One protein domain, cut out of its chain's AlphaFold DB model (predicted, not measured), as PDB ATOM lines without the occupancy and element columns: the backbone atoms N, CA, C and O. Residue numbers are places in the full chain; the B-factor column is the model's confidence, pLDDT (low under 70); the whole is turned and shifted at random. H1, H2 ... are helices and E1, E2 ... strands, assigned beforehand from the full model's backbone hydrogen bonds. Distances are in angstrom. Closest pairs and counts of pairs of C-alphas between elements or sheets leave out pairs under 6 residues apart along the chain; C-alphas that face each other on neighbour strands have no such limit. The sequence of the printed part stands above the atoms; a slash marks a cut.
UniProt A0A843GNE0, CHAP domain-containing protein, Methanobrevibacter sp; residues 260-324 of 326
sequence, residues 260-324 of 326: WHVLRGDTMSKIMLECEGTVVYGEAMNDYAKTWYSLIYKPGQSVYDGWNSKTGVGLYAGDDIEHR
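This is residues 260 to 324 of the 326 residues of the protein "CHAP domain-containing protein" of Methanobrevibacter sp (UniProt A0A843GNE0). With little regular structure, this is a small rounded body in which two short helices, H1 and H2, meet about perpendicular beside a tiny two-stranded hairpin, E1 and E2, whose strands are joined by a long loop, residues 295 to 319. The 65 printed residues run H1, H2, E1, E2, mixed in class, with only 25 in named elements. The whole is compact, radius of gyration of the C-alphas 10.4 A, spanning 27 by 22 by 20 A.

H1, residues 268 to 276, is 11.3 A long and begins at C-alpha 268 (20.245, 1.782, -48.322). H2, residues 283 to 291, is 12.9 A long. E1 is residues 292 to 294, 7.0 A. E2, residues 320 to 323, 10.3 A, ends at C-alpha 323 (23.431, -5.276, -39.005).

Residues 260 to 261 pair antiparallel with 320 to 321 of E2. H1 and H2 touch, the closest C-alphas being Met 268 and Ala 289, 6.8 A, at 76 degrees, about perpendicular. The hairpin E1 and E2 is antiparallel at 149 degrees, with N 293 and O 322 within hydrogen-bond range at 2.8 A. H1 is apart from E1 and E2. Every O i to N i+4 pair is within hydrogen-bond range in H1, 4 of 5 in H2.

The C-alphas of Gly 277 and Lys 298 are the farthest apart, 27.3 A. The printed part has no cut; the link E1 to E2 is long. Residues 306 and 308 to 314 have pLDDT under 70.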
ATOM      1  N   TRP A 260      22.042  -9.186 -44.788       88.81
ATOM      2  CA  TRP A 260      21.520  -8.857 -46.109       88.81
ATOM      3  C   TRP A 260      22.529  -9.194 -47.209       88.81
ATOM      4  O   TRP A 260      23.675  -8.747 -47.162       88.81
ATOM      5  N   HIS A 261      22.081  -9.915 -48.240       90.25
ATOM      6  CA  HIS A 261      22.862 -10.132 -49.458       90.25
ATOM      7  C   HIS A 261      22.571  -9.023 -50.470       90.25
ATOM      8  O   HIS A 261      21.465  -8.928 -51.008       90.25
ATOM      9  N   VAL A 262      23.558  -8.173 -50.744       87.44
ATOM     10  CA  VAL A 262      23.390  -6.998 -51.599       87.44
ATOM     11  C   VAL A 262      23.268  -7.414 -53.061       87.44
ATOM     12  O   VAL A 262      24.218  -7.896 -53.678       87.44
ATOM     13  N   LEU A 263      22.129  -7.122 -53.682       85.69
ATOM     14  CA  LEU A 263      21.920  -7.313 -55.112       85.69
ATOM     15  C   LEU A 263      22.233  -6.045 -55.910       85.69
ATOM     16  O   LEU A 263      22.260  -4.915 -55.418       85.69
ATOM     17  N   ARG A 264      22.468  -6.222 -57.214       82.50
ATOM     18  CA  ARG A 264      22.687  -5.092 -58.121       82.50
ATOM     19  C   ARG A 264      21.443  -4.204 -58.163       82.50
ATOM     20  O   ARG A 264      20.401  -4.633 -58.644       82.50
ATOM     21  N   GLY A 265      21.605  -2.946 -57.756       79.75
ATOM     22  CA  GLY A 265      20.521  -1.964 -57.710       79.75
ATOM     23  C   GLY A 265      19.897  -1.792 -56.325       79.75
ATOM     24  O   GLY A 265      19.035  -0.930 -56.181       79.75
ATOM     25  N   ASP A 266      20.345  -2.549 -55.320       84.25
ATOM     26  CA  ASP A 266      19.974  -2.276 -53.936       84.25
ATOM     27  C   ASP A 266      20.505  -0.907 -53.495       84.25
ATOM     28  O   ASP A 266      21.605  -0.478 -53.858       84.25
ATOM     29  N   THR A 267      19.695  -0.223 -52.695       87.75
ATOM     30  CA  THR A 267      20.019   1.054 -52.059       87.75
ATOM     31  C   THR A 267      19.805   0.930 -50.561       87.75
ATOM     32  O   THR A 267      18.984   0.128 -50.117       87.75
ATOM     33  N   MET A 268      20.478   1.769 -49.769       87.12
ATOM     34  CA  MET A 268      20.245   1.782 -48.322       87.12
ATOM     35  C   MET A 268      18.778   2.082 -47.979       87.12
ATOM     36  O   MET A 268      18.231   1.494 -47.058       87.12
ATOM     37  N   SER A 269      18.106   2.918 -48.776       86.75
ATOM     38  CA  SER A 269      16.670   3.165 -48.624       86.75
ATOM     39  C   SER A 269      15.811   1.920 -48.861       86.75
ATOM     40  O   SER A 269      14.800   1.759 -48.194       86.75
ATOM     41  N   LYS A 270      16.192   1.029 -49.785       87.50
ATOM     42  CA  LYS A 270      15.479  -0.235 -50.006       87.50
ATOM     43  C   LYS A 270      15.666  -1.173 -48.817       87.50
ATOM     44  O   LYS A 270      14.683  -1.708 -48.323       87.50
ATOM     45  N   ILE A 271      16.906  -1.330 -48.350       88.50
ATOM     46  CA  ILE A 271      17.212  -2.167 -47.181       88.50
ATOM     47  C   ILE A 271      16.460  -1.635 -45.960       88.50
ATOM     48  O   ILE A 271      15.762  -2.391 -45.304       88.50
ATOM     49  N   MET A 272      16.501  -0.322 -45.718       87.94
ATOM     50  CA  MET A 272      15.754   0.319 -44.636       87.94
ATOM     51  C   MET A 272      14.238   0.118 -44.776       87.94
ATOM     52  O   MET A 272      13.581  -0.191 -43.789       87.94
ATOM     53  N   LEU A 273      13.677   0.220 -45.987       86.75
ATOM     54  CA  LEU A 273      12.251  -0.037 -46.209       86.75
ATOM     55  C   LEU A 273      11.869  -1.484 -45.890       86.75
ATOM     56  O   LEU A 273      10.831  -1.718 -45.281       86.75
ATOM     57  N   GLU A 274      12.669  -2.451 -46.334       85.44
ATOM     58  CA  GLU A 274      12.369  -3.873 -46.155       85.44
ATOM     59  C   GLU A 274      12.629  -4.338 -44.721       85.44
ATOM     60  O   GLU A 274      11.875  -5.153 -44.193       85.44
ATOM     61  N   CYS A 275      13.656  -3.786 -44.079       85.88
ATOM     62  CA  CYS A 275      14.036  -4.142 -42.724       85.88
ATOM     63  C   CYS A 275      13.243  -3.375 -41.676       85.88
ATOM     64  O   CYS A 275      12.797  -3.996 -40.731       85.88
ATOM     65  N   GLU A 276      12.976  -2.080 -41.845       82.50
ATOM     66  CA  GLU A 276      12.295  -1.250 -40.835       82.50
ATOM     67  C   GLU A 276      10.850  -0.875 -41.218       82.50
ATOM     68  O   GLU A 276      10.143  -0.223 -40.452       82.50
ATOM     69  N   GLY A 277      10.381  -1.247 -42.415       81.81
ATOM     70  CA  GLY A 277       9.031  -0.927 -42.893       81.81
ATOM     71  C   GLY A 277       8.821   0.542 -43.284       81.81
ATOM     72  O   GLY A 277       7.703   0.935 -43.617       81.81
ATOM     73  N   THR A 278       9.873   1.367 -43.257       83.56
ATOM     74  CA  THR A 278       9.826   2.801 -43.576       83.56
ATOM     75  C   THR A 278      11.152   3.288 -44.164       83.56
ATOM     76  O   THR A 278      12.173   2.621 -44.036       83.56
ATOM     77  N   VAL A 279      11.156   4.462 -44.804       83.75
ATOM     78  CA  VAL A 279      12.379   5.120 -45.289       83.75
ATOM     79  C   VAL A 279      12.459   6.528 -44.736       83.75
ATOM     80  O   VAL A 279      11.570   7.346 -44.968       83.75
ATOM     81  N   VAL A 280      13.578   6.830 -44.087       82.88
ATOM     82  CA  VAL A 280      13.977   8.190 -43.727       82.88
ATOM     83  C   VAL A 280      15.252   8.552 -44.482       82.88
ATOM     84  O   VAL A 280      16.118   7.707 -44.689       82.88
ATOM     85  N   TYR A 281      15.360   9.801 -44.937       83.06
ATOM     86  CA  TYR A 281      16.499  10.298 -45.715       83.06
ATOM     87  C   TYR A 281      17.361  11.260 -44.884       83.06
ATOM     88  O   TYR A 281      16.942  11.738 -43.835       83.06
ATOM     89  N   GLY A 282      18.563  11.577 -45.372       81.00
ATOM     90  CA  GLY A 282      19.479  12.507 -44.704       81.00
ATOM     91  C   GLY A 282      20.311  11.833 -43.613       81.00
ATOM     92  O   GLY A 282      20.781  10.710 -43.799       81.00
ATOM     93  N   GLU A 283      20.513  12.523 -42.491       77.06
ATOM     94  CA  GLU A 283      21.364  12.062 -41.384       77.06
ATOM     95  C   GLU A 283      20.905  10.717 -40.805       77.06
ATOM     96  O   GLU A 283      21.726   9.828 -40.607       77.06
ATOM     97  N   ALA A 284      19.595  10.497 -40.686       80.94
ATOM     98  CA  ALA A 284      19.056   9.230 -40.197       80.94
ATOM     99  C   ALA A 284      19.411   8.029 -41.101       80.94
ATOM    100  O   ALA A 284      19.724   6.946 -40.609       80.94
ATOM    101  N   MET A 285      19.428   8.212 -42.429       85.00
ATOM    102  CA  MET A 285      19.860   7.161 -43.365       85.00
ATOM    103  C   MET A 285      21.364   6.900 -43.263       85.00
ATOM    104  O   MET A 285      21.814   5.769 -43.441       85.00
ATOM    105  N   ASN A 286      22.142   7.946 -42.989       84.94
ATOM    106  CA  ASN A 286      23.581   7.840 -42.788       84.94
ATOM    107  C   ASN A 286      23.897   7.073 -41.504       84.94
ATOM    108  O   ASN A 286      24.750   6.190 -41.517       84.94
ATOM    109  N   ASP A 287      23.193   7.374 -40.416       84.62
ATOM    110  CA  ASP A 287      23.351   6.681 -39.142       84.62
ATOM    111  C   ASP A 287      22.925   5.222 -39.233       84.62
ATOM    112  O   ASP A 287      23.655   4.349 -38.771       84.62
ATOM    113  N   TYR A 288      21.828   4.942 -39.937       86.56
ATOM    114  CA  TYR A 288      21.456   3.574 -40.274       86.56
ATOM    115  C   TYR A 288      22.539   2.884 -41.108       86.56
ATOM    116  O   TYR A 288      22.971   1.788 -40.787       86.56
ATOM    117  N   ALA A 289      23.096   3.528 -42.134       88.94
ATOM    118  CA  ALA A 289      24.178   2.924 -42.912       88.94
ATOM    119  C   ALA A 289      25.447   2.617 -42.084       88.94
ATOM    120  O   ALA A 289      26.200   1.712 -42.445       88.94
ATOM    121  N   LYS A 290      25.704   3.337 -40.981       88.62
ATOM    122  CA  LYS A 290      26.843   3.071 -40.076       88.62
ATOM    123  C   LYS A 290      26.658   1.805 -39.238       88.62
ATOM    124  O   LYS A 290      27.649   1.284 -38.717       88.62
ATOM    125  N   THR A 291      25.427   1.323 -39.068       89.19
ATOM    126  CA  THR A 291      25.153   0.083 -38.327       89.19
ATOM    127  C   THR A 291      25.330  -1.157 -39.198       89.19
ATOM    128  O   THR A 291      25.448  -2.255 -38.664       89.19
ATOM    129  N   TRP A 292      25.419  -1.008 -40.520       89.88
ATOM    130  CA  TRP A 292      25.653  -2.112 -41.447       89.88
ATOM    131  C   TRP A 292      27.133  -2.280 -41.770       89.88
ATOM    132  O   TRP A 292      27.810  -1.314 -42.120       89.88
ATOM    133  N   TYR A 293      27.633  -3.512 -41.689       89.12
ATOM    134  CA  TYR A 293      29.042  -3.846 -41.875       89.12
ATOM    135  C   TYR A 293      29.218  -4.920 -42.936       89.12
ATOM    136  O   TYR A 293      28.511  -5.918 -42.944       89.12
ATOM    137  N   SER A 294      30.208  -4.729 -43.801       88.75
ATOM    138  CA  SER A 294      30.611  -5.724 -44.795       88.75
ATOM    139  C   SER A 294      31.180  -6.982 -44.155       88.75
ATOM    140  O   SER A 294      31.982  -6.893 -43.219       88.75
ATOM    141  N   LEU A 295      30.840  -8.137 -44.721       85.19
ATOM    142  CA  LEU A 295      31.410  -9.434 -44.370       85.19
ATOM    143  C   LEU A 295      32.370  -9.967 -45.436       85.19
ATOM    144  O   LEU A 295      33.292 -10.703 -45.082       85.19
ATOM    145  N   ILE A 296      32.197  -9.604 -46.715       81.81
ATOM    146  CA  ILE A 296      32.964 -10.191 -47.825       81.81
ATOM    147  C   ILE A 296      33.840  -9.152 -48.523       81.81
ATOM    148  O   ILE A 296      35.044  -9.370 -48.672       81.81
ATOM    149  N   TYR A 297      33.273  -8.032 -48.974       79.56
ATOM    150  CA  TYR A 297      33.987  -7.122 -49.879       79.56
ATOM    151  C   TYR A 297      35.051  -6.265 -49.174       79.56
ATOM    152  O   TYR A 297      36.175  -6.126 -49.664       79.56
ATOM    153  N   LYS A 298      34.719  -5.691 -48.013       80.94
ATOM    154  CA  LYS A 298      35.655  -4.987 -47.118       80.94
ATOM    155  C   LYS A 298      35.342  -5.333 -45.661       80.94
ATOM    156  O   LYS A 298      34.800  -4.489 -44.945       80.94
ATOM    157  N   PRO A 299      35.678  -6.560 -45.222       83.38
ATOM    158  CA  PRO A 299      35.204  -7.109 -43.960       83.38
ATOM    159  C   PRO A 299      35.418  -6.163 -42.773       83.38
ATOM    160  O   PRO A 299      36.524  -5.674 -42.544       83.38
ATOM    161  N   GLY A 300      34.351  -5.906 -42.017       78.75
ATOM    162  CA  GLY A 300      34.369  -5.063 -40.823       78.75
ATOM    163  C   GLY A 300      34.351  -3.552 -41.071       78.75
ATOM    164  O   GLY A 300      34.352  -2.801 -40.097       78.75
ATOM    165  N   GLN A 301      34.303  -3.090 -42.324       84.12
ATOM    166  CA  GLN A 301      34.037  -1.685 -42.638       84.12
ATOM    167  C   GLN A 301      32.526  -1.424 -42.661       84.12
ATOM    168  O   GLN A 301      31.775  -2.231 -43.215       84.12
ATOM    169  N   SER A 302      32.088  -0.297 -42.086       86.56
ATOM    170  CA  SER A 302      30.688   0.116 -42.203       86.56
ATOM    171  C   SER A 302      30.359   0.517 -43.643       86.56
ATOM    172  O   SER A 302      31.217   1.027 -44.373       86.56
ATOM    173  N   VAL A 303      29.110   0.316 -44.057       85.88
ATOM    174  CA  VAL A 303      28.635   0.715 -45.389       85.88
ATOM    175  C   VAL A 303      28.779   2.229 -45.589       85.88
ATOM    176  O   VAL A 303      29.114   2.697 -46.680       85.88
ATOM    177  N   TYR A 304      28.597   3.005 -44.520       82.75
ATOM    178  CA  TYR A 304      28.731   4.458 -44.552       82.75
ATOM    179  C   TYR A 304      30.157   4.945 -44.865       82.75
ATOM    180  O   TYR A 304      30.331   5.897 -45.626       82.75
ATOM    181  N   ASP A 305      31.195   4.286 -44.339       71.00
ATOM    182  CA  ASP A 305      32.579   4.800 -44.320       71.00
ATOM    183  C   ASP A 305      33.326   4.749 -45.669       71.00
ATOM    184  O   ASP A 305      34.559   4.809 -45.710       71.00
ATOM    185  N   GLY A 306      32.633   4.636 -46.802       60.19
ATOM    186  CA  GLY A 306      33.278   4.832 -48.104       60.19
ATOM    187  C   GLY A 306      32.734   4.007 -49.254       60.19
ATOM    188  O   GLY A 306      33.462   3.758 -50.222       60.19
ATOM    189  N   TRP A 307      31.491   3.549 -49.178       70.94
ATOM    190  CA  TRP A 307      30.815   2.996 -50.337       70.94
ATOM    191  C   TRP A 307      29.917   4.105 -50.869       70.94
ATOM    192  O   TRP A 307      28.993   4.531 -50.197       70.94
ATOM    193  N   ASN A 308      30.230   4.655 -52.040       58.44
ATOM    194  CA  ASN A 308      29.449   5.732 -52.649       58.44
ATOM    195  C   ASN A 308      28.971   5.263 -54.019       58.44
ATOM    196  O   ASN A 308      29.775   5.059 -54.930       58.44
ATOM    197  N   SER A 309      27.659   5.079 -54.168       54.22
ATOM    198  CA  SER A 309      27.036   4.864 -55.473       54.22
ATOM    199  C   SER A 309      26.579   6.209 -56.047       54.22
ATOM    200  O   SER A 309      26.383   7.175 -55.313       54.22
ATOM    201  N   LYS A 310      26.338   6.281 -57.363       49.50
ATOM    202  CA  LYS A 310      25.754   7.484 -57.994       49.50
ATOM    203  C   LYS A 310      24.336   7.816 -57.488       49.50
ATOM    204  O   LYS A 310      23.821   8.871 -57.837       49.50
ATOM    205  N   THR A 311      23.713   6.933 -56.705       46.22
ATOM    206  CA  THR A 311      22.320   7.021 -56.242       46.22
ATOM    207  C   THR A 311      22.176   7.090 -54.714       46.22
ATOM    208  O   THR A 311      21.056   7.022 -54.223       46.22
ATOM    209  N   GLY A 312      23.271   7.230 -53.954       54.53
ATOM    210  CA  GLY A 312      23.251   7.334 -52.484       54.53
ATOM    211  C   GLY A 312      24.350   6.520 -51.794       54.53
ATOM    212  O   GLY A 312      25.216   5.955 -52.477       54.53
ATOM    213  N   VAL A 313      24.288   6.468 -50.452       59.41
ATOM    214  CA  VAL A 313      25.197   5.688 -49.588       59.41
ATOM    215  C   VAL A 313      25.266   4.262 -50.139       59.41
ATOM    216  O   VAL A 313      24.256   3.572 -50.272       59.41
ATOM    217  N   GLY A 314      26.434   3.927 -50.664       63.06
ATOM    218  CA  GLY A 314      26.639   2.899 -51.671       63.06
ATOM    219  C   GLY A 314      26.669   1.505 -51.081       63.06
ATOM    220  O   GLY A 314      27.122   1.301 -49.970       63.06
ATOM    221  N   LEU A 315      26.218   0.538 -51.865       77.31
ATOM    222  CA  LEU A 315      26.254  -0.882 -51.554       77.31
ATOM    223  C   LEU A 315      27.032  -1.596 -52.668       77.31
ATOM    224  O   LEU A 315      26.884  -1.237 -53.842       77.31
ATOM    225  N   TYR A 316      27.874  -2.578 -52.335       81.81
ATOM    226  CA  TYR A 316      28.539  -3.406 -53.348       81.81
ATOM    227  C   TYR A 316      27.691  -4.625 -53.669       81.81
ATOM    228  O   TYR A 316      27.493  -5.492 -52.827       81.81
ATOM    229  N   ALA A 317      27.214  -4.705 -54.910       82.00
ATOM    230  CA  ALA A 317      26.500  -5.882 -55.385       82.00
ATOM    231  C   ALA A 317      27.368  -7.142 -55.229       82.00
ATOM    232  O   ALA A 317      28.499  -7.178 -55.719       82.00
ATOM    233  N   GLY A 318      26.808  -8.167 -54.595       80.31
ATOM    234  CA  GLY A 318      27.461  -9.429 -54.272       80.31
ATOM    235  C   GLY A 318      28.124  -9.475 -52.895       80.31
ATOM    236  O   GLY A 318      28.731 -10.496 -52.586       80.31
ATOM    237  N   ASP A 319      28.044  -8.410 -52.093       86.06
ATOM    238  CA  ASP A 319      28.494  -8.451 -50.701       86.06
ATOM    239  C   ASP A 319      27.405  -8.993 -49.770       86.06
ATOM    240  O   ASP A 319      26.215  -8.799 -50.022       86.06
ATOM    241  N   ASP A 320      27.836  -9.605 -48.671       88.25
ATOM    242  CA  ASP A 320      26.986  -9.895 -47.522       88.25
ATOM    243  C   ASP A 320      27.284  -8.845 -46.456       88.25
ATOM    244  O   ASP A 320      28.443  -8.604 -46.109       88.25
ATOM    245  N   ILE A 321      26.244  -8.185 -45.962       90.19
ATOM    246  CA  ILE A 321      26.362  -7.191 -44.901       90.19
ATOM    247  C   ILE A 321      25.576  -7.644 -43.679       90.19
ATOM    248  O   ILE A 321      24.509  -8.239 -43.803       90.19
ATOM    249  N   GLU A 322      26.086  -7.340 -42.495       90.31
ATOM    250  CA  GLU A 322      25.412  -7.617 -41.231       90.31
ATOM    251  C   GLU A 322      25.047  -6.330 -40.503       90.31
ATOM    252  O   GLU A 322      25.777  -5.333 -40.539       90.31
ATOM    253  N   HIS A 323      23.918  -6.371 -39.813       88.94
ATOM    254  CA  HIS A 323      23.431  -5.276 -39.005       88.94
ATOM    255  C   HIS A 323      23.952  -5.420 -37.572       88.94
ATOM    256  O   HIS A 323      23.565  -6.321 -36.828       88.94
ATOM    257  N   ARG A 324      24.847  -4.517 -37.167       84.75
ATOM    258  CA  ARG A 324      25.428  -4.471 -35.823       84.75
ATOM    259  C   ARG A 324      24.852  -3.288 -35.057       84.75
ATOM    260  O   ARG A 324      25.254  -2.142 -35.259       84.75
TER     261      ARG A 324